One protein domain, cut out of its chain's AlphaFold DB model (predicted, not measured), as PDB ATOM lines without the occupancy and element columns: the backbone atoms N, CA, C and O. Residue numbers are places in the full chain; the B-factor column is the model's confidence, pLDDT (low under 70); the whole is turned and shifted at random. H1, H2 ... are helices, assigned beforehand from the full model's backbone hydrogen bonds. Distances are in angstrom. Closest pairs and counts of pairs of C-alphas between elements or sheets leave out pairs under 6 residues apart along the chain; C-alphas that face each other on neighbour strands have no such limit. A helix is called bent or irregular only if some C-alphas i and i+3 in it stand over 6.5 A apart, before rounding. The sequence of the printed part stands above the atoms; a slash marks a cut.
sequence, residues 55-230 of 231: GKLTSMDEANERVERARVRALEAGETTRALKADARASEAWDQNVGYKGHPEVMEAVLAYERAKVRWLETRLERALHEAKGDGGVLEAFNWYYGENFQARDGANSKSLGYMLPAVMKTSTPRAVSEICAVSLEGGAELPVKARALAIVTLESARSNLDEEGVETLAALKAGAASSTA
ATOM      1  N   GLY A  55     133.147 114.968 169.276       83.56
ATOM      2  CA  GLY A  55     133.003 116.417 169.126       83.56
ATOM      3  C   GLY A  55     132.131 116.825 167.927       83.56
ATOM      4  O   GLY A  55     131.453 116.005 167.301       83.56
ATOM      5  N   LYS A  56     132.132 118.121 167.612       85.31
ATOM      6  CA  LYS A  56     131.286 118.703 166.564       85.31
ATOM      7  C   LYS A  56     131.779 118.333 165.158       85.31
ATOM      8  O   LYS A  56     132.977 118.369 164.905       85.31
ATOM      9  N   LEU A  57     130.842 118.040 164.255       89.38
ATOM     10  CA  LEU A  57     131.114 117.841 162.829       89.38
ATOM     11  C   LEU A  57     131.621 119.122 162.160       89.38
ATOM     12  O   LEU A  57     131.096 120.208 162.415       89.38
ATOM     13  N   THR A  58     132.597 118.968 161.271       89.00
ATOM     14  CA  THR A  58     133.210 120.062 160.506       89.00
ATOM     15  C   THR A  58     132.905 119.998 159.009       89.00
ATOM     16  O   THR A  58     133.013 121.017 158.327       89.00
ATOM     17  N   SER A  59     132.500 118.835 158.486       92.50
ATOM     18  CA  SER A  59     132.118 118.661 157.081       92.50
ATOM     19  C   SER A  59     131.127 117.509 156.862       92.50
ATOM     20  O   SER A  59     130.958 116.624 157.705       92.50
ATOM     21  N   MET A  60     130.493 117.489 155.682       93.50
ATOM     22  CA  MET A  60     129.627 116.380 155.260       93.50
ATOM     23  C   MET A  60     130.404 115.091 154.976       93.50
ATOM     24  O   MET A  60     129.872 114.008 155.217       93.50
ATOM     25  N   ASP A  61     131.648 115.185 154.503       94.44
ATOM     26  CA  ASP A  61     132.499 114.011 154.281       94.44
ATOM     27  C   ASP A  61     132.822 113.335 155.612       94.44
ATOM     28  O   ASP A  61     132.603 112.135 155.771       94.44
ATOM     29  N   GLU A  62     133.197 114.129 156.618       94.00
ATOM     30  CA  GLU A  62     133.392 113.643 157.980       94.00
ATOM     31  C   GLU A  62     132.113 112.996 158.537       94.00
ATOM     32  O   GLU A  62     132.170 111.928 159.152       94.00
ATOM     33  N   ALA A  63     130.947 113.606 158.299       93.56
ATOM     34  CA  ALA A  63     129.667 113.056 158.732       93.56
ATOM     35  C   ALA A  63     129.377 111.693 158.085       93.56
ATOM     36  O   ALA A  63     128.981 110.751 158.775       93.56
ATOM     37  N   ASN A  64     129.608 111.561 156.776       95.06
ATOM     38  CA  ASN A  64     129.435 110.300 156.057       95.06
ATOM     39  C   ASN A  64     130.394 109.219 156.572       95.06
ATOM     40  O   ASN A  64     129.962 108.094 156.829       95.06
ATOM     41  N   GLU A  65     131.663 109.557 156.797       95.94
ATOM     42  CA  GLU A  65     132.630 108.611 157.348       95.94
ATOM     43  C   GLU A  65     132.270 108.161 158.770       95.94
ATOM     44  O   GLU A  65     132.396 106.978 159.091       95.94
ATOM     45  N   ARG A  66     131.822 109.075 159.644       95.19
ATOM     46  CA  ARG A  66     131.388 108.723 161.008       95.19
ATOM     47  C   ARG A  66     130.199 107.765 160.980       95.19
ATOM     48  O   ARG A  66     130.182 106.811 161.763       95.19
ATOM     49  N   VAL A  67     129.237 107.992 160.083       96.19
ATOM     50  CA  VAL A  67     128.097 107.084 159.887       96.19
ATOM     51  C   VAL A  67     128.576 105.709 159.439       96.19
ATOM     52  O   VAL A  67     128.209 104.724 160.078       96.19
ATOM     53  N   GLU A  68     129.431 105.621 158.417       97.06
ATOM     54  CA  GLU A  68     129.881 104.318 157.911       97.06
ATOM     55  C   GLU A  68     130.750 103.573 158.928       97.06
ATOM     56  O   GLU A  68     130.525 102.391 159.179       97.06
ATOM     57  N   ARG A  69     131.676 104.258 159.615       97.19
ATOM     58  CA  ARG A  69     132.468 103.642 160.695       97.19
ATOM     59  C   ARG A  69     131.581 103.080 161.805       97.19
ATOM     60  O   ARG A  69     131.854 101.993 162.315       97.19
ATOM     61  N   ALA A  70     130.536 103.806 162.202       97.12
ATOM     62  CA  ALA A  70     129.603 103.331 163.218       97.12
ATOM     63  C   ALA A  70     128.748 102.157 162.709       97.12
ATOM     64  O   ALA A  70     128.531 101.201 163.453       97.12
ATOM     65  N   ARG A  71     128.330 102.193 161.436       97.31
ATOM     66  CA  ARG A  71     127.589 101.111 160.778       97.31
ATOM     67  C   ARG A  71     128.394  99.816 160.755       97.31
ATOM     68  O   ARG A  71     127.889  98.788 161.195       97.31
ATOM     69  N   VAL A  72     129.651  99.877 160.311       98.19
ATOM     70  CA  VAL A  72     130.561  98.720 160.274       98.19
ATOM     71  C   VAL A  72     130.708  98.109 161.667       98.19
ATOM     72  O   VAL A  72     130.469  96.918 161.833       98.19
ATOM     73  N   ARG A  73     130.963  98.925 162.698       97.50
ATOM     74  CA  ARG A  73     131.054  98.440 164.089       97.50
ATOM     75  C   ARG A  73     129.766  97.774 164.578       97.50
ATOM     76  O   ARG A  73     129.825  96.782 165.302       97.50
ATOM     77  N   ALA A  74     128.603  98.314 164.216       96.94
ATOM     78  CA  ALA A  74     127.319  97.716 164.574       96.94
ATOM     79  C   ALA A  74     127.096  96.367 163.866       96.94
ATOM     80  O   ALA A  74     126.590  95.432 164.489       96.94
ATOM     81  N   LEU A  75     127.504  96.248 162.598       97.69
ATOM     82  CA  LEU A  75     127.445  94.995 161.840       97.69
ATOM     83  C   LEU A  75     128.381  93.934 162.430       97.69
ATOM     84  O   LEU A  75     127.921  92.829 162.718       97.69
ATOM     85  N   GLU A  76     129.639  94.288 162.699       97.94
ATOM     86  CA  GLU A  76     130.632  93.408 163.331       97.94
ATOM     87  C   GLU A  76     130.144  92.909 164.699       97.94
ATOM     88  O   GLU A  76     130.119  91.706 164.961       97.94
ATOM     89  N   ALA A  77     129.651  93.812 165.556       97.56
ATOM     90  CA  ALA A  77     129.092  93.433 166.854       97.56
ATOM     91  C   ALA A  77     127.862  92.513 166.712       97.56
ATOM     92  O   ALA A  77     127.665  91.586 167.507       97.56
ATOM     93  N   GLY A  78     127.038  92.735 165.683       97.44
ATOM     94  CA  GLY A  78     125.900  91.882 165.353       97.44
ATOM     95  C   GLY A  78     126.318  90.488 164.868       97.44
ATOM     96  O   GLY A  78     125.673  89.496 165.212       97.44
ATOM     97  N   GLU A  79     127.399  90.383 164.098       98.06
ATOM     98  CA  GLU A  79     128.006  89.114 163.680       98.06
ATOM     99  C   GLU A  79     128.582  88.343 164.863       98.06
ATOM    100  O   GLU A  79     128.224  87.180 165.051       98.06
ATOM    101  N   THR A  80     129.366  89.002 165.718       97.75
ATOM    102  CA  THR A  80     129.882  88.402 166.957       97.75
ATOM    103  C   THR A  80     128.744  87.883 167.835       97.75
ATOM    104  O   THR A  80     128.776  86.743 168.293       97.75
ATOM    105  N   THR A  81     127.686  88.680 168.013       97.56
ATOM    106  CA  THR A  81     126.514  88.270 168.798       97.56
ATOM    107  C   THR A  81     125.831  87.044 168.192       97.56
ATOM    108  O   THR A  81     125.422  86.143 168.923       97.56
ATOM    109  N   ARG A  82     125.689  86.982 166.860       97.69
ATOM    110  CA  ARG A  82     125.094  85.824 166.173       97.69
ATOM    111  C   ARG A  82     125.948  84.568 166.314       97.69
ATOM    112  O   ARG A  82     125.372  83.512 166.572       97.69
ATOM    113  N   ALA A  83     127.268  84.688 166.180       97.81
ATOM    114  CA  ALA A  83     128.209  83.582 166.345       97.81
ATOM    115  C   ALA A  83     128.141  83.012 167.768       97.81
ATOM    116  O   ALA A  83     127.792  81.850 167.939       97.81
ATOM    117  N   LEU A  84     128.287  83.857 168.794       97.06
ATOM    118  CA  LEU A  84     128.209  83.423 170.194       97.06
ATOM    119  C   LEU A  84     126.846  82.811 170.541       97.06
ATOM    120  O   LEU A  84     126.764  81.819 171.258       97.06
ATOM    121  N   LYS A  85     125.748  83.353 169.997       96.69
ATOM    122  CA  LYS A  85     124.412  82.755 170.150       96.69
ATOM    123  C   LYS A  85     124.274  81.399 169.460       96.69
ATOM    124  O   LYS A  85     123.411  80.615 169.863       96.69
ATOM    125  N   ALA A  86     124.999  81.155 168.372       97.25
ATOM    126  CA  ALA A  86     125.020  79.866 167.690       97.25
ATOM    127  C   ALA A  86     125.854  78.855 168.485       97.25
ATOM    128  O   ALA A  86     125.341  77.776 168.773       97.25
ATOM    129  N   ASP A  87     127.045  79.249 168.933       95.88
ATOM    130  CA  ASP A  87     127.937  78.418 169.746       95.88
ATOM    131  C   ASP A  87     127.280  78.025 171.071       95.88
ATOM    132  O   ASP A  87     127.259  76.851 171.433       95.88
ATOM    133  N   ALA A  88     126.636  78.985 171.747       94.88
ATOM    134  CA  ALA A  88     125.860  78.716 172.951       94.88
ATOM    135  C   ALA A  88     124.773  77.672 172.676       94.88
ATOM    136  O   ALA A  88     124.723  76.674 173.380       94.88
ATOM    137  N   ARG A  89     123.970  77.828 171.612       95.06
ATOM    138  CA  ARG A  89     122.909  76.867 171.242       95.06
ATOM    139  C   ARG A  89     123.427  75.480 170.861       95.06
ATOM    140  O   ARG A  89     122.671  74.521 170.973       95.06
ATOM    141  N   ALA A  90     124.660  75.385 170.375       94.81
ATOM    142  CA  ALA A  90     125.312  74.119 170.062       94.81
ATOM    143  C   ALA A  90     125.943  73.453 171.299       94.81
ATOM    144  O   ALA A  90     126.293  72.276 171.241       94.81
ATOM    145  N   SER A  91     126.101  74.186 172.405       93.56
ATOM    146  CA  SER A  91     126.695  73.669 173.636       93.56
ATOM    147  C   SER A  91     125.717  72.806 174.437       93.56
ATOM    148  O   SER A  91     124.519  73.079 174.493       93.56
ATOM    149  N   GLU A  92     126.242  71.802 175.141       90.50
ATOM    150  CA  GLU A  92     125.453  70.961 176.058       90.50
ATOM    151  C   GLU A  92     124.914  71.738 177.272       90.50
ATOM    152  O   GLU A  92     123.961  71.307 177.915       90.50
ATOM    153  N   ALA A  93     125.509  72.895 177.581       89.19
ATOM    154  CA  ALA A  93     125.080  73.780 178.663       89.19
ATOM    155  C   ALA A  93     123.836  74.618 178.308       89.19
ATOM    156  O   ALA A  93     123.300  75.313 179.174       89.19
ATOM    157  N   TRP A  94     123.373  74.575 177.053       93.00
ATOM    158  CA  TRP A  94     122.219  75.340 176.598       93.00
ATOM    159  C   TRP A  94     120.899  74.776 177.120       93.00
ATOM    160  O   TRP A  94     120.495  73.666 176.776       93.00
ATOM    161  N   ASP A  95     120.168  75.597 177.871       92.00
ATOM    162  CA  ASP A  95     118.794  75.320 178.283       92.00
ATOM    163  C   ASP A  95     117.841  76.343 177.652       92.00
ATOM    164  O   ASP A  95     117.902  77.542 177.936       92.00
ATOM    165  N   GLN A  96     116.909  75.864 176.825       91.62
ATOM    166  CA  GLN A  96     115.899  76.696 176.171       91.62
ATOM    167  C   GLN A  96     115.014  77.462 177.171       91.62
ATOM    168  O   GLN A  96     114.572  78.568 176.857       91.62
ATOM    169  N   ASN A  97     114.770  76.916 178.367       92.94
ATOM    170  CA  ASN A  97     113.930  77.555 179.385       92.94
ATOM    171  C   ASN A  97     114.640  78.722 180.087       92.94
ATOM    172  O   ASN A  97     113.989  79.659 180.554       92.94
ATOM    173  N   VAL A  98     115.973  78.682 180.160       90.38
ATOM    174  CA  VAL A  98     116.806  79.739 180.760       90.38
ATOM    175  C   VAL A  98     117.251  80.756 179.703       90.38
ATOM    176  O   VAL A  98     117.378  81.953 179.992       90.38
ATOM    177  N   GLY A  99     117.454  80.294 178.469       92.06
ATOM    178  CA  GLY A  99     117.987  81.077 177.365       92.06
ATOM    179  C   GLY A  99     119.439  81.498 177.612       92.06
ATOM    180  O   GLY A  99     120.208  80.825 178.291       92.06
ATOM    181  N   TYR A 100     119.823  82.672 177.104       93.31
ATOM    182  CA  TYR A 100     121.209  83.162 177.165       93.31
ATOM    183  C   TYR A 100     121.663  83.667 178.543       93.31
ATOM    184  O   TYR A 100     122.796  84.107 178.686       93.31
ATOM    185  N   LYS A 101     120.826  83.584 179.586       90.31
ATOM    186  CA  LYS A 101     121.208  84.030 180.940       90.31
ATOM    187  C   LYS A 101     122.355  83.210 181.539       90.31
ATOM    188  O   LYS A 101     123.091  83.740 182.363       90.31
ATOM    189  N   GLY A 102     122.496  81.947 181.131       89.19
ATOM    190  CA  GLY A 102     123.614  81.079 181.514       89.19
ATOM    191  C   GLY A 102     124.911  81.334 180.737       89.19
ATOM    192  O   GLY A 102     125.911  80.698 181.039       89.19
ATOM    193  N   HIS A 103     124.896  82.263 179.773       93.25
ATOM    194  CA  HIS A 103     125.993  82.564 178.854       93.25
ATOM    195  C   HIS A 103     126.394  84.045 178.970       93.25
ATOM    196  O   HIS A 103     125.927  84.875 178.176       93.25
ATOM    197  N   PRO A 104     127.205  84.422 179.981       94.06
ATOM    198  CA  PRO A 104     127.634  85.805 180.192       94.06
ATOM    199  C   PRO A 104     128.246  86.446 178.942       94.06
ATOM    200  O   PRO A 104     127.934  87.592 178.635       94.06
ATOM    201  N   GLU A 105     129.026  85.688 178.175       95.81
ATOM    202  CA  GLU A 105     129.654  86.108 176.923       95.81
ATOM    203  C   GLU A 105     128.630  86.541 175.864       95.81
ATOM    204  O   GLU A 105     128.818  87.543 175.171       95.81
ATOM    205  N   VAL A 106     127.493  85.841 175.777       96.44
ATOM    206  CA  VAL A 106     126.405  86.218 174.868       96.44
ATOM    207  C   VAL A 106     125.727  87.493 175.355       96.44
ATOM    208  O   VAL A 106     125.403  88.365 174.549       96.44
ATOM    209  N   MET A 107     125.503  87.618 176.664       96.00
ATOM    210  CA  MET A 107     124.867  88.801 177.242       96.00
ATOM    211  C   MET A 107     125.736  90.052 177.071       96.00
ATOM    212  O   MET A 107     125.219  91.111 176.714       96.00
ATOM    213  N   GLU A 108     127.050  89.930 177.254       96.56
ATOM    214  CA  GLU A 108     128.010  91.002 176.984       96.56
ATOM    215  C   GLU A 108     128.016  91.398 175.505       96.56
ATOM    216  O   GLU A 108     127.956  92.590 175.194       96.56
ATOM    217  N   ALA A 109     128.000  90.424 174.589       96.94
ATOM    218  CA  ALA A 109     127.938  90.690 173.154       96.94
ATOM    219  C   ALA A 109     126.638  91.399 172.741       96.94
ATOM    220  O   ALA A 109     126.683  92.362 171.976       96.94
ATOM    221  N   VAL A 110     125.491  90.999 173.304       96.25
ATOM    222  CA  VAL A 110     124.206  91.686 173.079       96.25
ATOM    223  C   VAL A 110     124.283  93.147 173.526       96.25
ATOM    224  O   VAL A 110     123.896  94.032 172.766       96.25
ATOM    225  N   LEU A 111     124.831  93.422 174.713       94.69
ATOM    226  CA  LEU A 111     124.998  94.796 175.200       94.69
ATOM    227  C   LEU A 111     125.973  95.606 174.335       94.69
ATOM    228  O   LEU A 111     125.750  96.795 174.102       94.69
ATOM    229  N   ALA A 112     127.052  94.987 173.850       95.62
ATOM    230  CA  ALA A 112     127.994  95.629 172.938       95.62
ATOM    231  C   ALA A 112     127.325  95.990 171.602       95.62
ATOM    232  O   ALA A 112     127.481  97.115 171.122       95.62
ATOM    233  N   TYR A 113     126.521  95.078 171.048       96.62
ATOM    234  CA  TYR A 113     125.730  95.322 169.846       96.62
ATOM    235  C   TYR A 113     124.711  96.448 170.042       96.62
ATOM    236  O   TYR A 113     124.640  97.353 169.214       96.62
ATOM    237  N   GLU A 114     123.967  96.458 171.152       94.25
ATOM    238  CA  GLU A 114     123.005  97.527 171.452       94.25
ATOM    239  C   GLU A 114     123.683  98.901 171.538       94.25
ATOM    240  O   GLU A 114     123.188  99.870 170.960       94.25
ATOM    241  N   ARG A 115     124.848  98.992 172.191       94.25
ATOM    242  CA  ARG A 115     125.633 100.238 172.255       94.25
ATOM    243  C   ARG A 115     126.136 100.673 170.881       94.25
ATOM    244  O   ARG A 115     126.051 101.856 170.554       94.25
ATOM    245  N   ALA A 116     126.638  99.738 170.075       96.19
ATOM    246  CA  ALA A 116     127.097 100.029 168.719       96.19
ATOM    247  C   ALA A 116     125.940 100.510 167.831       96.19
ATOM    248  O   ALA A 116     126.090 101.492 167.103       96.19
ATOM    249  N   LYS A 117     124.761  99.886 167.960       95.50
ATOM    250  CA  LYS A 117     123.541 100.298 167.264       95.50
ATOM    251  C   LYS A 117     123.107 101.704 167.673       95.50
ATOM    252  O   LYS A 117     122.852 102.526 166.800       95.50
ATOM    253  N   VAL A 118     123.063 102.008 168.973       95.00
ATOM    254  CA  VAL A 118     122.740 103.363 169.453       95.00
ATOM    255  C   VAL A 118     123.710 104.380 168.860       95.00
ATOM    256  O   VAL A 118     123.259 105.374 168.299       95.00
ATOM    257  N   ARG A 119     125.022 104.109 168.888       95.31
ATOM    258  CA  ARG A 119     126.001 105.044 168.321       95.31
ATOM    259  C   ARG A 119     125.809 105.255 166.820       95.31
ATOM    260  O   ARG A 119     125.955 106.377 166.350       95.31
ATOM    261  N   TRP A 120     125.476 104.207 166.072       96.50
ATOM    262  CA  TRP A 120     125.176 104.337 164.647       96.50
ATOM    263  C   TRP A 120     123.937 105.205 164.394       96.50
ATOM    264  O   TRP A 120     123.973 106.093 163.548       96.50
ATOM    265  N   LEU A 121     122.868 105.032 165.172       96.00
ATOM    266  CA  LEU A 121     121.685 105.891 165.067       96.00
ATOM    267  C   LEU A 121     121.997 107.352 165.425       96.00
ATOM    268  O   LEU A 121     121.496 108.268 164.778       96.00
ATOM    269  N   GLU A 122     122.861 107.590 166.409       95.50
ATOM    270  CA  GLU A 122     123.307 108.939 166.766       95.50
ATOM    271  C   GLU A 122     124.100 109.610 165.648       95.50
ATOM    272  O   GLU A 122     123.819 110.762 165.330       95.50
ATOM    273  N   THR A 123     125.054 108.914 165.019       95.69
ATOM    274  CA  THR A 123     125.844 109.506 163.926       95.69
ATOM    275  C   THR A 123     124.976 109.837 162.715       95.69
ATOM    276  O   THR A 123     125.214 110.843 162.046       95.69
ATOM    277  N   ARG A 124     123.920 109.054 162.466       96.19
ATOM    278  CA  ARG A 124     122.896 109.369 161.458       96.19
ATOM    279  C   ARG A 124     122.147 110.662 161.779       96.19
ATOM    280  O   ARG A 124     121.990 111.519 160.911       96.19
ATOM    281  N   LEU A 125     121.729 110.849 163.033       95.56
ATOM    282  CA  LEU A 125     121.078 112.092 163.459       95.56
ATOM    283  C   LEU A 125     122.037 113.292 163.420       95.56
ATOM    284  O   LEU A 125     121.634 114.369 162.986       95.56
ATOM    285  N   GLU A 126     123.296 113.116 163.834       95.00
ATOM    286  CA  GLU A 126     124.346 114.142 163.724       95.00
ATOM    287  C   GLU A 126     124.510 114.588 162.265       95.00
ATOM    288  O   GLU A 126     124.491 115.787 161.985       95.00
ATOM    289  N   ARG A 127     124.586 113.637 161.324       94.88
ATOM    290  CA  ARG A 127     124.659 113.923 159.887       94.88
ATOM    291  C   ARG A 127     123.433 114.681 159.386       94.88
ATOM    292  O   ARG A 127     123.593 115.711 158.737       94.88
ATOM    293  N   ALA A 128     122.227 114.215 159.709       95.31
ATOM    294  CA  ALA A 128     120.987 114.861 159.283       95.31
ATOM    295  C   ALA A 128     120.886 116.307 159.799       95.31
ATOM    296  O   ALA A 128     120.504 117.223 159.069       95.31
ATOM    297  N   LEU A 129     121.259 116.533 161.061       94.38
ATOM    298  CA  LEU A 129     121.272 117.866 161.652       94.38
ATOM    299  C   LEU A 129     122.355 118.758 161.043       94.38
ATOM    300  O   LEU A 129     122.088 119.940 160.817       94.38
ATOM    301  N   HIS A 130     123.538 118.216 160.752       93.81
ATOM    302  CA  HIS A 130     124.605 118.957 160.087       93.81
ATOM    303  C   HIS A 130     124.213 119.348 158.655       93.81
ATOM    304  O   HIS A 130     124.392 120.496 158.269       93.81
ATOM    305  N   GLU A 131     123.579 118.456 157.893       92.94
ATOM    306  CA  GLU A 131     123.068 118.776 156.554       92.94
ATOM    307  C   GLU A 131     121.994 119.876 156.600       92.94
ATOM    308  O   GLU A 131     121.994 120.800 155.791       92.94
ATOM    309  N   ALA A 132     121.084 119.804 157.575       93.06
ATOM    310  CA  ALA A 132     119.981 120.751 157.709       93.06
ATOM    311  C   ALA A 132     120.404 122.126 158.254       93.06
ATOM    312  O   ALA A 132     119.865 123.154 157.846       93.06
ATOM    313  N   LYS A 133     121.318 122.157 159.230       88.69
ATOM    314  CA  LYS A 133     121.610 123.348 160.049       88.69
ATOM    315  C   LYS A 133     123.094 123.710 160.135       88.69
ATOM    316  O   LYS A 133     123.431 124.674 160.828       88.69
ATOM    317  N   GLY A 134     123.974 122.946 159.492       85.56
ATOM    318  CA  GLY A 134     125.423 123.100 159.576       85.56
ATOM    319  C   GLY A 134     125.908 123.081 161.020       85.56
ATOM    320  O   GLY A 134     125.623 122.174 161.804       85.56
ATOM    321  N   ASP A 135     126.595 124.154 161.393       69.94
ATOM    322  CA  ASP A 135     127.172 124.361 162.713       69.94
ATOM    323  C   ASP A 135     126.161 124.458 163.870       69.94
ATOM    324  O   ASP A 135     126.554 124.321 165.031       69.94
ATOM    325  N   GLY A 136     124.881 124.706 163.582       62.03
ATOM    326  CA  GLY A 136     123.804 124.762 164.579       62.03
ATOM    327  C   GLY A 136     123.083 123.427 164.803       62.03
ATOM    328  O   GLY A 136     122.138 123.366 165.591       62.03
ATOM    329  N   GLY A 137     123.475 122.372 164.084       70.44
ATOM    330  CA  GLY A 137     122.845 121.056 164.111       70.44
ATOM    331  C   GLY A 137     123.572 120.057 165.006       70.44
ATOM    332  O   GLY A 137     124.211 119.146 164.496       70.44
ATOM    333  N   VAL A 138     123.469 120.209 166.330       84.75
ATOM    334  CA  VAL A 138     124.034 119.254 167.307       84.75
ATOM    335  C   VAL A 138     122.935 118.604 168.144       84.75
ATOM    336  O   VAL A 138     121.907 119.234 168.416       84.75
ATOM    337  N   LEU A 139     123.128 117.350 168.563       91.50
ATOM    338  CA  LEU A 139     122.103 116.604 169.303       91.50
ATOM    339  C   LEU A 139     121.844 117.204 170.691       91.50
ATOM    340  O   LEU A 139     120.700 117.219 171.157       91.50
ATOM    341  N   GLU A 140     122.861 117.789 171.328       88.56
ATOM    342  CA  GLU A 140     122.724 118.446 172.628       88.56
ATOM    343  C   GLU A 140     121.706 119.593 172.603       88.56
ATOM    344  O   GLU A 140     120.986 119.793 173.586       88.56
ATOM    345  N   ALA A 141     121.576 120.294 171.468       88.19
ATOM    346  CA  ALA A 141     120.604 121.377 171.290       88.19
ATOM    347  C   ALA A 141     119.148 120.889 171.394       88.19
ATOM    348  O   ALA A 141     118.243 121.682 171.651       88.19
ATOM    349  N   PHE A 142     118.922 119.584 171.235       90.12
ATOM    350  CA  PHE A 142     117.618 118.936 171.338       90.12
ATOM    351  C   PHE A 142     117.468 118.104 172.612       90.12
ATOM    352  O   PHE A 142     116.590 117.248 172.678       90.12
ATOM    353  N   ASN A 143     118.290 118.350 173.638       89.12
ATOM    354  CA  ASN A 143     118.237 117.633 174.915       89.12
ATOM    355  C   ASN A 143     118.535 116.121 174.789       89.12
ATOM    356  O   ASN A 143     118.048 115.339 175.602       89.12
ATOM    357  N   TRP A 144     119.332 115.723 173.795       91.31
ATOM    358  CA  TRP A 144     119.736 114.330 173.595       91.31
ATOM    359  C   TRP A 144     120.680 113.820 174.695       91.31
ATOM    360  O   TRP A 144     121.481 114.581 175.247       91.31
ATOM    361  N   TYR A 145     120.595 112.522 174.986       91.69
ATOM    362  CA  TYR A 145     121.466 111.785 175.900       91.69
ATOM    363  C   TYR A 145     122.270 110.744 175.122       91.69
ATOM    364  O   TYR A 145     121.728 109.724 174.696       91.69
ATOM    365  N   TYR A 146     123.564 111.016 174.954       91.75
ATOM    366  CA  TYR A 146     124.476 110.156 174.211       91.75
ATOM    367  C   TYR A 146     124.673 108.779 174.853       91.75
ATOM    368  O   TYR A 146     124.839 108.672 176.070       91.75
ATOM    369  N   GLY A 147     124.703 107.736 174.024       90.94
ATOM    370  CA  GLY A 147     124.902 106.344 174.432       90.94
ATOM    371  C   GLY A 147     123.700 105.717 175.142       90.94
ATOM    372  O   GLY A 147     123.791 104.577 175.603       90.94
ATOM    373  N   GLU A 148     122.577 106.432 175.232       89.50
ATOM    374  CA  GLU A 148     121.344 105.944 175.839       89.50
ATOM    375  C   GLU A 148     120.306 105.577 174.769       89.50
ATOM    376  O   GLU A 148     120.167 106.234 173.735       89.50
ATOM    377  N   ASN A 149     119.548 104.509 175.022       86.56
ATOM    378  CA  ASN A 149     118.496 104.081 174.107       86.56
ATOM    379  C   ASN A 149     117.303 105.063 174.096       86.56
ATOM    380  O   ASN A 149     117.149 105.922 174.963       86.56
ATOM    381  N   PHE A 150     116.413 104.902 173.120       86.06
ATOM    382  CA  PHE A 150     115.270 105.794 172.894       86.06
ATOM    383  C   PHE A 150     114.254 105.844 174.042       86.06
ATOM    384  O   PHE A 150     113.540 106.843 174.172       86.06
ATOM    385  N   GLN A 151     114.180 104.787 174.854       83.81
ATOM    386  CA  GLN A 151     113.225 104.635 175.956       83.81
ATOM    387  C   GLN A 151     113.816 105.043 177.313       83.81
ATOM    388  O   GLN A 151     113.089 105.152 178.302       83.81
ATOM    389  N   ALA A 152     115.123 105.301 177.377       81.94
ATOM    390  CA  ALA A 152     115.785 105.754 178.584       81.94
ATOM    391  C   ALA A 152     115.206 107.098 179.050       81.94
ATOM    392  O   ALA A 152     114.755 107.924 178.248       81.94
ATOM    393  N   ARG A 153     115.229 107.311 180.372       82.00
ATOM    394  CA  ARG A 153     114.825 108.572 181.022       82.00
ATOM    395  C   ARG A 153     113.439 109.048 180.586       82.00
ATOM    396  O   ARG A 153     113.280 110.170 180.106       82.00
ATOM    397  N   ASP A 154     112.449 108.171 180.719       84.00
ATOM    398  CA  ASP A 154     111.057 108.431 180.332       84.00
ATOM    399  C   ASP A 154     110.914 108.843 178.855       84.00
ATOM    400  O   ASP A 154     110.143 109.749 178.506       84.00
ATOM    401  N   GLY A 155     111.702 108.201 177.989       86.31
ATOM    402  CA  GLY A 155     111.704 108.432 176.549       86.31
ATOM    403  C   GLY A 155     112.261 109.796 176.139       86.31
ATOM    404  O   GLY A 155     111.761 110.385 175.180       86.31
ATOM    405  N   ALA A 156     113.252 110.335 176.859       89.44
ATOM    406  CA  ALA A 156     113.824 111.655 176.569       89.44
ATOM    407  C   ALA A 156     114.325 111.762 175.118       89.44
ATOM    408  O   ALA A 156     113.910 112.672 174.403       89.44
ATOM    409  N   ASN A 157     115.116 110.786 174.657       91.88
ATOM    410  CA  ASN A 157     115.628 110.738 173.282       91.88
ATOM    411  C   ASN A 157     114.499 110.581 172.242       91.88
ATOM    412  O   ASN A 157     114.517 111.242 171.204       91.88
ATOM    413  N   SER A 158     113.455 109.795 172.540       91.38
ATOM    414  CA  SER A 158     112.255 109.722 171.686       91.38
ATOM    415  C   SER A 158     111.540 111.073 171.570       91.38
ATOM    416  O   SER A 158     111.184 111.504 170.475       91.38
ATOM    417  N   LYS A 159     111.364 111.790 172.688       91.19
ATOM    418  CA  LYS A 159     110.757 113.132 172.699       91.19
ATOM    419  C   LYS A 159     111.611 114.132 171.919       91.19
ATOM    420  O   LYS A 159     111.060 114.955 171.191       91.19
ATOM    421  N   SER A 160     112.936 114.028 172.017       92.62
ATOM    422  CA  SER A 160     113.886 114.848 171.263       92.62
ATOM    423  C   SER A 160     113.689 114.741 169.749       92.62
ATOM    424  O   SER A 160     113.688 115.778 169.083       92.62
ATOM    425  N   LEU A 161     113.412 113.549 169.204       92.44
ATOM    426  CA  LEU A 161     113.063 113.393 167.782       92.44
ATOM    427  C   LEU A 161     111.820 114.205 167.386       92.44
ATOM    428  O   LEU A 161     111.789 114.815 166.315       92.44
ATOM    429  N   GLY A 162     110.824 114.276 168.274       90.31
ATOM    430  CA  GLY A 162     109.619 115.087 168.086       90.31
ATOM    431  C   GLY A 162     109.895 116.590 167.956       90.31
ATOM    432  O   GLY A 162     109.097 117.298 167.344       90.31
ATOM    433  N   TYR A 163     111.030 117.073 168.473       91.00
ATOM    434  CA  TYR A 163     111.497 118.453 168.300       91.00
ATOM    435  C   TYR A 163     112.475 118.609 167.127       91.00
ATOM    436  O   TYR A 163     112.440 119.634 166.441       91.00
ATOM    437  N   MET A 164     113.325 117.607 166.869       93.69
ATOM    438  CA  MET A 164     114.275 117.607 165.748       93.69
ATOM    439  C   MET A 164     113.561 117.632 164.402       93.69
ATOM    440  O   MET A 164     113.876 118.474 163.562       93.69
ATOM    441  N   LEU A 165     112.570 116.755 164.215       94.50
ATOM    442  CA  LEU A 165     111.894 116.596 162.931       94.50
ATOM    443  C   LEU A 165     111.247 117.913 162.452       94.50
ATOM    444  O   LEU A 165     111.630 118.382 161.383       94.50
ATOM    445  N   PRO A 166     110.383 118.608 163.223       91.88
ATOM    446  CA  PRO A 166     109.846 119.904 162.803       91.88
ATOM    447  C   PRO A 166     110.909 120.984 162.573       91.88
ATOM    448  O   PRO A 166     110.668 121.933 161.829       91.88
ATOM    449  N   ALA A 167     112.063 120.893 163.237       91.12
ATOM    450  CA  ALA A 167     113.141 121.857 163.067       91.12
ATOM    451  C   ALA A 167     113.902 121.651 161.750       91.12
ATOM    452  O   ALA A 167     114.279 122.641 161.126       91.12
ATOM    453  N   VAL A 168     114.097 120.397 161.334       92.81
ATOM    454  CA  VAL A 168     114.696 120.027 160.041       92.81
ATOM    455  C   VAL A 168     113.698 120.176 158.897       92.81
ATOM    456  O   VAL A 168     114.054 120.590 157.812       92.81
ATOM    457  N   MET A 169     112.408 119.959 159.121       90.75
ATOM    458  CA  MET A 169     111.402 120.169 158.074       90.75
ATOM    459  C   MET A 169     111.286 121.620 157.579       90.75
ATOM    460  O   MET A 169     110.711 121.869 156.524       90.75
ATOM    461  N   LYS A 170     111.805 122.588 158.342       88.19
ATOM    462  CA  LYS A 170     111.894 123.994 157.917       88.19
ATOM    463  C   LYS A 170     113.057 124.248 156.959       88.19
ATOM    464  O   LYS A 170     113.157 125.345 156.419       88.19
ATOM    465  N   THR A 171     113.944 123.275 156.792       85.31
ATOM    466  CA  THR A 171     115.094 123.344 155.898       85.31
ATOM    467  C   THR A 171     114.760 122.552 154.638       85.31
ATOM    468  O   THR A 171     114.094 121.521 154.696       85.31
ATOM    469  N   SER A 172     115.191 123.032 153.472       84.38
ATOM    470  CA  SER A 172     114.933 122.374 152.181       84.38
ATOM    471  C   SER A 172     115.822 121.135 151.976       84.38
ATOM    472  O   SER A 172     116.442 120.987 150.927       84.38
ATOM    473  N   THR A 173     115.911 120.255 152.980       91.69
ATOM    474  CA  THR A 173     116.789 119.070 153.020       91.69
ATOM    475  C   THR A 173     115.979 117.782 153.260       91.69
ATOM    476  O   THR A 173     115.917 117.257 154.375       91.69
ATOM    477  N   PRO A 174     115.335 117.227 152.213       92.69
ATOM    478  CA  PRO A 174     114.490 116.035 152.332       92.69
ATOM    479  C   PRO A 174     115.229 114.788 152.828       92.69
ATOM    480  O   PRO A 174     114.644 113.974 153.537       92.69
ATOM    481  N   ARG A 175     116.524 114.656 152.516       92.19
ATOM    482  CA  ARG A 175     117.369 113.566 153.021       92.19
ATOM    483  C   ARG A 175     117.472 113.589 154.546       92.19
ATOM    484  O   ARG A 175     117.283 112.557 155.177       92.19
ATOM    485  N   ALA A 176     117.691 114.759 155.144       94.62
ATOM    486  CA  ALA A 176     117.749 114.899 156.597       94.62
ATOM    487  C   ALA A 176     116.406 114.543 157.266       94.62
ATOM    488  O   ALA A 176     116.379 113.894 158.313       94.62
ATOM    489  N   VAL A 177     115.279 114.915 156.642       95.75
ATOM    490  CA  VAL A 177     113.934 114.498 157.085       95.75
ATOM    491  C   VAL A 177     113.791 112.976 157.024       95.75
ATOM    492  O   VAL A 177     113.321 112.367 157.988       95.75
ATOM    493  N   SER A 178     114.212 112.369 155.912       95.69
ATOM    494  CA  SER A 178     114.196 110.920 155.709       95.69
ATOM    495  C   SER A 178     115.016 110.200 156.779       95.69
ATOM    496  O   SER A 178     114.516 109.304 157.450       95.69
ATOM    497  N   GLU A 179     116.240 110.660 157.025       95.62
ATOM    498  CA  GLU A 179     117.158 110.048 157.981       95.62
ATOM    499  C   GLU A 179     116.630 110.098 159.425       95.62
ATOM    500  O   GLU A 179     116.667 109.090 160.128       95.62
ATOM    501  N   ILE A 180     116.044 111.222 159.855       96.00
ATOM    502  CA  ILE A 180     115.397 111.314 161.177       96.00
ATOM    503  C   ILE A 180     114.222 110.332 161.286       96.00
ATOM    504  O   ILE A 180     114.028 109.704 162.331       96.00
ATOM    505  N   CYS A 181     113.439 110.173 160.218       96.19
ATOM    506  CA  CYS A 181     112.330 109.223 160.200       96.19
ATOM    507  C   CYS A 181     112.813 107.768 160.242       96.19
ATOM    508  O   CYS A 181     112.251 106.975 160.998       96.19
ATOM    509  N   ALA A 182     113.863 107.432 159.490       95.75
ATOM    510  CA  ALA A 182     114.484 106.111 159.493       95.75
ATOM    511  C   ALA A 182     114.994 105.751 160.895       95.75
ATOM    512  O   ALA A 182     114.652 104.698 161.432       95.75
ATOM    513  N   VAL A 183     115.709 106.678 161.544       96.06
ATOM    514  CA  VAL A 183     116.184 106.504 162.923       96.06
ATOM    515  C   VAL A 183     115.023 106.310 163.899       96.06
ATOM    516  O   VAL A 183     115.107 105.466 164.789       96.06
ATOM    517  N   SER A 184     113.921 107.045 163.734       94.25
ATOM    518  CA  SER A 184     112.738 106.870 164.581       94.25
ATOM    519  C   SER A 184     112.129 105.473 164.446       94.25
ATOM    520  O   SER A 184     111.790 104.854 165.453       94.25
ATOM    521  N   LEU A 185     112.008 104.968 163.215       92.88
ATOM    522  CA  LEU A 185     111.487 103.629 162.939       92.88
ATOM    523  C   LEU A 185     112.409 102.548 163.514       92.88
ATOM    524  O   LEU A 185     111.943 101.642 164.202       92.88
ATOM    525  N   GLU A 186     113.715 102.667 163.285       91.44
ATOM    526  CA  GLU A 186     114.701 101.681 163.731       91.44
ATOM    527  C   GLU A 186     114.916 101.689 165.254       91.44
ATOM    528  O   GLU A 186     115.145 100.639 165.867       91.44
ATOM    529  N   GLY A 187     114.826 102.869 165.871       85.38
ATOM    530  CA  GLY A 187     114.901 103.068 167.317       85.38
ATOM    531  C   GLY A 187     113.608 102.734 168.063       85.38
ATOM    532  O   GLY A 187     113.606 102.727 169.295       85.38
ATOM    533  N   GLY A 188     112.510 102.462 167.346       84.44
ATOM    534  CA  GLY A 188     111.196 102.209 167.941       84.44
ATOM    535  C   GLY A 188     110.613 103.429 168.659       84.44
ATOM    536  O   GLY A 188     109.874 103.283 169.634       84.44
ATOM    537  N   ALA A 189     110.977 104.632 168.216       87.19
ATOM    538  CA  ALA A 189     110.441 105.880 168.734       87.19
ATOM    539  C   ALA A 189     109.214 106.301 167.921       87.19
ATOM    540  O   ALA A 189     109.229 106.305 166.687       87.19
ATOM    541  N   GLU A 190     108.143 106.676 168.613       85.81
ATOM    542  CA  GLU A 190     106.921 107.140 167.966       85.81
ATOM    543  C   GLU A 190     106.991 108.650 167.711       85.81
ATOM    544  O   GLU A 190     107.093 109.459 168.637       85.81
ATOM    545  N   LEU A 191     106.935 109.040 166.435       88.94
ATOM    546  CA  LEU A 191     106.861 110.445 166.048       88.94
ATOM    547  C   LEU A 191     105.457 111.000 166.320       88.94
ATOM    548  O   LEU A 191     104.467 110.314 166.048       88.94
ATOM    549  N   PRO A 192     105.328 112.273 166.740       90.12
ATOM    550  CA  PRO A 192     104.024 112.909 166.868       90.12
ATOM    551  C   PRO A 192     103.231 112.828 165.556       90.12
ATOM    552  O   PRO A 192     103.756 113.172 164.497       90.12
ATOM    553  N   VAL A 193     101.947 112.452 165.627       90.06
ATOM    554  CA  VAL A 193     101.075 112.209 164.454       90.06
ATOM    555  C   VAL A 193     101.145 113.337 163.419       90.06
ATOM    556  O   VAL A 193     101.319 113.084 162.229       90.06
ATOM    557  N   LYS A 194     101.077 114.597 163.870       89.75
ATOM    558  CA  LYS A 194     101.175 115.771 162.986       89.75
ATOM    559  C   LYS A 194     102.544 115.888 162.312       89.75
ATOM    560  O   LYS A 194     102.604 116.171 161.122       89.75
ATOM    561  N   ALA A 195     103.627 115.667 163.056       90.62
ATOM    562  CA  ALA A 195     104.984 115.740 162.518       90.62
ATOM    563  C   ALA A 195     105.215 114.635 161.479       90.62
ATOM    564  O   ALA A 195     105.741 114.894 160.403       90.62
ATOM    565  N   ARG A 196     104.723 113.426 161.764       92.31
ATOM    566  CA  ARG A 196     104.761 112.296 160.840       92.31
ATOM    567  C   ARG A 196     103.984 112.559 159.548       92.31
ATOM    568  O   ARG A 196     104.510 112.303 158.471       92.31
ATOM    569  N   ALA A 197     102.752 113.061 159.642       92.31
ATOM    570  CA  ALA A 197     101.937 113.363 158.466       92.31
ATOM    571  C   ALA A 197     102.620 114.401 157.562       92.31
ATOM    572  O   ALA A 197     102.697 114.219 156.350       92.31
ATOM    573  N   LEU A 198     103.186 115.453 158.159       92.06
ATOM    574  CA  LEU A 198     103.952 116.451 157.419       92.06
ATOM    575  C   LEU A 198     105.217 115.846 156.788       92.06
ATOM    576  O   LEU A 198     105.545 116.186 155.649       92.06
ATOM    577  N   ALA A 199     105.929 114.960 157.493       94.31
ATOM    578  CA  ALA A 199     107.115 114.294 156.960       94.31
ATOM    579  C   ALA A 199     106.779 113.447 155.726       94.31
ATOM    580  O   ALA A 199     107.492 113.530 154.731       94.31
ATOM    581  N   ILE A 200     105.655 112.717 155.742       95.44
ATOM    582  CA  ILE A 200     105.165 111.970 154.573       95.44
ATOM    583  C   ILE A 200     104.971 112.912 153.380       95.44
ATOM    584  O   ILE A 200     105.548 112.665 152.329       95.44
ATOM    585  N   VAL A 201     104.240 114.018 153.553       94.62
ATOM    586  CA  VAL A 201     103.996 114.997 152.473       94.62
ATOM    587  C   VAL A 201     105.305 115.580 151.931       94.62
ATOM    588  O   VAL A 201     105.480 115.733 150.720       94.62
ATOM    589  N   THR A 202     106.247 115.887 152.825       93.94
ATOM    590  CA  THR A 202     107.557 116.451 152.466       93.94
ATOM    591  C   THR A 202     108.370 115.463 151.631       93.94
ATOM    592  O   THR A 202     108.893 115.821 150.577       93.94
ATOM    593  N   LEU A 203     108.439 114.206 152.070       95.38
ATOM    594  CA  LEU A 203     109.172 113.144 151.383       95.38
ATOM    595  C   LEU A 203     108.496 112.726 150.071       95.38
ATOM    596  O   LEU A 203     109.188 112.439 149.100       95.38
ATOM    597  N   GLU A 204     107.163 112.738 149.996       95.50
ATOM    598  CA  GLU A 204     106.432 112.515 148.741       95.50
ATOM    599  C   GLU A 204     106.755 113.580 147.699       95.50
ATOM    600  O   GLU A 204     107.032 113.252 146.545       95.50
ATOM    601  N   SER A 205     106.761 114.846 148.119       93.31
ATOM    602  CA  SER A 205     107.060 115.981 147.240       93.31
ATOM    603  C   SER A 205     108.497 115.942 146.715       93.31
ATOM    604  O   SER A 205     108.771 116.437 145.627       93.31
ATOM    605  N   ALA A 206     109.411 115.326 147.469       93.19
ATOM    606  CA  ALA A 206     110.823 115.189 147.127       93.19
ATOM    607  C   ALA A 206     111.214 113.776 146.656       93.19
ATOM    608  O   ALA A 206     112.402 113.468 146.589       93.19
ATOM    609  N   ARG A 207     110.244 112.910 146.327       92.19
ATOM    610  CA  ARG A 207     110.475 111.473 146.107       92.19
ATOM    611  C   ARG A 207     111.527 111.164 145.043       92.19
ATOM    612  O   ARG A 207     112.266 110.201 145.201       92.19
ATOM    613  N   SER A 208     111.605 111.961 143.977       90.38
ATOM    614  CA  SER A 208     112.600 111.790 142.907       90.38
ATOM    615  C   SER A 208     114.044 111.996 143.368       90.38
ATOM    616  O   SER A 208     114.963 111.579 142.673       90.38
ATOM    617  N   ASN A 209     114.236 112.657 144.511       88.19
ATOM    618  CA  ASN A 209     115.538 113.031 145.056       88.19
ATOM    619  C   ASN A 209     115.924 112.168 146.269       88.19
ATOM    620  O   ASN A 209     116.940 112.439 146.905       88.19
ATOM    621  N   LEU A 210     115.093 111.184 146.627       90.88
ATOM    622  CA  LEU A 210     115.385 110.235 147.694       90.88
ATOM    623  C   LEU A 210     116.190 109.061 147.140       90.88
ATOM    624  O   LEU A 210     115.967 108.609 146.018       90.88
ATOM    625  N   ASP A 211     117.106 108.565 147.960       91.50
ATOM    626  CA  ASP A 211     117.758 107.281 147.752       91.50
ATOM    627  C   ASP A 211     116.804 106.118 148.080       91.50
ATOM    628  O   ASP A 211     115.667 106.311 148.519       91.50
ATOM    629  N   GLU A 212     117.264 104.891 147.833       93.31
ATOM    630  CA  GLU A 212     116.493 103.668 148.079       93.31
ATOM    631  C   GLU A 212     116.000 103.590 149.531       93.31
ATOM    632  O   GLU A 212     114.801 103.426 149.766       93.31
ATOM    633  N   GLU A 213     116.887 103.840 150.500       92.44
ATOM    634  CA  GLU A 213     116.536 103.865 151.924       92.44
ATOM    635  C   GLU A 213     115.474 104.935 152.235       92.44
ATOM    636  O   GLU A 213     114.552 104.706 153.025       92.44
ATOM    637  N   GLY A 214     115.546 106.109 151.602       92.19
ATOM    638  CA  GLY A 214     114.535 107.144 151.778       92.19
ATOM    639  C   GLY A 214     113.170 106.777 151.200       92.19
ATOM    640  O   GLY A 214     112.136 107.103 151.795       92.19
ATOM    641  N   VAL A 215     113.138 106.044 150.086       94.62
ATOM    642  CA  VAL A 215     111.891 105.506 149.524       94.62
ATOM    643  C   VAL A 215     111.291 104.437 150.443       94.62
ATOM    644  O   VAL A 215     110.080 104.456 150.686       94.62
ATOM    645  N   GLU A 216     112.115 103.549 151.001       95.31
ATOM    646  CA  GLU A 216     111.688 102.544 151.983       95.31
ATOM    647  C   GLU A 216     111.148 103.189 153.262       95.31
ATOM    648  O   GLU A 216     110.075 102.822 153.753       95.31
ATOM    649  N   THR A 217     111.839 104.215 153.758       95.06
ATOM    650  CA  THR A 217     111.420 104.987 154.932       95.06
ATOM    651  C   THR A 217     110.050 105.618 154.701       95.06
ATOM    652  O   THR A 217     109.151 105.486 155.537       95.06
ATOM    653  N   LEU A 218     109.839 106.250 153.542       95.44
ATOM    654  CA  LEU A 218     108.539 106.803 153.170       95.44
ATOM    655  C   LEU A 218     107.444 105.724 153.132       95.44
ATOM    656  O   LEU A 218     106.334 105.949 153.626       95.44
ATOM    657  N   ALA A 219     107.735 104.549 152.574       94.94
ATOM    658  CA  ALA A 219     106.784 103.440 152.533       94.94
ATOM    659  C   ALA A 219     106.412 102.951 153.947       94.94
ATOM    660  O   ALA A 219     105.225 102.817 154.261       94.94
ATOM    661  N   ALA A 220     107.398 102.773 154.829       94.00
ATOM    662  CA  ALA A 220     107.187 102.368 156.218       94.00
ATOM    663  C   ALA A 220     106.377 103.410 157.013       94.00
ATOM    664  O   ALA A 220     105.450 103.066 157.759       94.00
ATOM    665  N   LEU A 221     106.654 104.703 156.801       92.94
ATOM    666  CA  LEU A 221     105.880 105.789 157.398       92.94
ATOM    667  C   LEU A 221     104.414 105.754 156.965       92.94
ATOM    668  O   LEU A 221     103.548 105.986 157.804       92.94
ATOM    669  N   LYS A 222     104.107 105.441 155.706       93.06
ATOM    670  CA  LYS A 222     102.716 105.305 155.246       93.06
ATOM    671  C   LYS A 222     102.032 104.079 155.841       93.06
ATOM    672  O   LYS A 222     100.910 104.188 156.336       93.06
ATOM    673  N   ALA A 223     102.719 102.938 155.850       89.88
ATOM    674  CA  ALA A 223     102.174 101.681 156.356       89.88
ATOM    675  C   ALA A 223     101.720 101.803 157.818       89.88
ATOM    676  O   ALA A 223     100.590 101.454 158.159       89.88
ATOM    677  N   GLY A 224     102.554 102.384 158.683       81.50
ATOM    678  CA  GLY A 224     102.159 102.566 160.077       81.50
ATOM    679  C   GLY A 224     101.138 103.698 160.306       81.50
ATOM    680  O   GLY A 224     100.684 103.873 161.432       81.50
ATOM    681  N   ALA A 225     100.860 104.557 159.316       77.62
ATOM    682  CA  ALA A 225      99.855 105.615 159.447       77.62
ATOM    683  C   ALA A 225      98.469 105.011 159.228       77.62
ATOM    684  O   ALA A 225      97.574 105.223 160.047       77.62
ATOM    685  N   ALA A 226      98.359 104.154 158.207       70.25
ATOM    686  CA  ALA A 226      97.176 103.354 157.917       70.25
ATOM    687  C   ALA A 226      96.787 102.422 159.080       70.25
ATOM    688  O   ALA A 226      95.601 102.235 159.349       70.25
ATOM    689  N   SER A 227      97.763 101.876 159.817       62.19
ATOM    690  CA  SER A 227      97.481 101.037 160.990       62.19
ATOM    691  C   SER A 227      96.986 101.823 162.214       62.19
ATOM    692  O   SER A 227      96.277 101.254 163.041       62.19
ATOM    693  N   SER A 228      97.316 103.117 162.334       57.75
ATOM    694  CA  SER A 228      96.846 103.963 163.446       57.75
ATOM    695  C   SER A 228      95.416 104.476 163.254       57.75
ATOM    696  O   SER A 228      94.728 104.724 164.232       57.75
ATOM    697  N   THR A 229      94.953 104.588 162.004       52.88
ATOM    698  CA  THR A 229      93.579 104.989 161.654       52.88
ATOM    699  C   THR A 229      92.571 103.837 161.702       52.88
ATOM    700  O   THR A 229      91.380 104.066 161.526       52.88
ATOM    701  N   ALA A 230      93.044 102.601 161.894       44.81
ATOM    702  CA  ALA A 230      92.222 101.390 161.976       44.81
ATOM    703  C   ALA A 230      91.923 100.943 163.426       44.81
ATOM    704  O   ALA A 230      91.331  99.882 163.623       44.81
TER     705      ALA A 230
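What this domain is: This is residues 55 to 230 of the 231 residues of the protein "Ribosomal protein L27/L41, mitochondrial" of Ostreococcus tauri (UniProt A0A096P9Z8). Two long helices, H1 and H3, lie side by side, running opposite ways, and make a long arm with short H2 near one end. Near the arm's other end H5, H6, H7 and H8 gather into a head, which packs on H3 with H6 and the last residue of H5, while H1 stays on the arm's other side. The printed part has 176 residues with eight named helices, H1 to H8 in order, and no named strand; the class is all helix. The whole is compact, with a radius of gyration of the C-alphas of 18.2 A, and spans 57 by 45 by 33 A.

Where its parts are: H1, residues 60 to 90, begins at C-alpha 60 (129.627, 116.380, 155.260) and is 45.0 A long. H2 is residues 99 to 102. H3, residues 104 to 136, begins at C-alpha 104 (127.634, 85.805, 180.192), is 42.1 A long and has a kink of 79 degrees near residue 130. H4 is residues 139 to 142. H5, residues 152 to 168, is 23.4 A long. H6, residues 174 to 186, is 18.3 A long, and H7, residues 193 to 205, 18.6 A. H8, residues 212 to 228, is 24.9 A long and ends at C-alpha 228 (96.846, 103.963, 163.446). H3 is irregular, with C-alphas 132 and 135 9.5 A apart, as is H5, with C-alphas 154 and 157 8.7 A apart; H2 is only just irregular, with C-alphas 99 and 102 7.0 A apart.

How they stand to each other: H3 is the hub, touching five helices. H1 touches H3 at a shallow tilt of 16 degrees, opposite ways; their closest C-alphas, of Ala 74 and Ala 116, are 4.8 A apart. H2 and H3 only just touch, and only at the corner, with 3 pairs of C-alphas within 8 A, the closest those of Tyr 100 and Val 106 at 6.5 A. H3, H5 and H6 form a bundle, helices at shallow tilts to one another. With residues 121 to 132 alone H3 touches H6, opposite ways at 21 degrees, closest at the C-alphas of Ala 128 and Ala 176, 4.2 A. H5 and H6 are a helical hairpin, at 18 degrees, and H7 and H8 another, at a steep tilt of 39 degrees. H8 touches H6 at a steep tilt of 58 degrees, with the C-alphas of Ser 178 and Gly 214 closest, 5.5 A apart. H4 only just touches H5, with 3 pairs of C-alphas within 8 A, the closest those of Phe 142 and Ser 160 at 5.5 A. In H1, H6 and H7 every O i to N i+4 pair is within hydrogen-bond range; in H3 27 of 29 are, in H5 9 of 13 and in H8 12 of 13, while H2 and H4 are too short for such a pair.

The domain as a whole: The two C-alphas farthest apart, of Glu 92 and Lys 170, are 57.7 A apart. The printed part has no cut, and no link is long. The mean pLDDT of the printed part is 91.2; residues 135 to 136 and 227 to 230 are under 70.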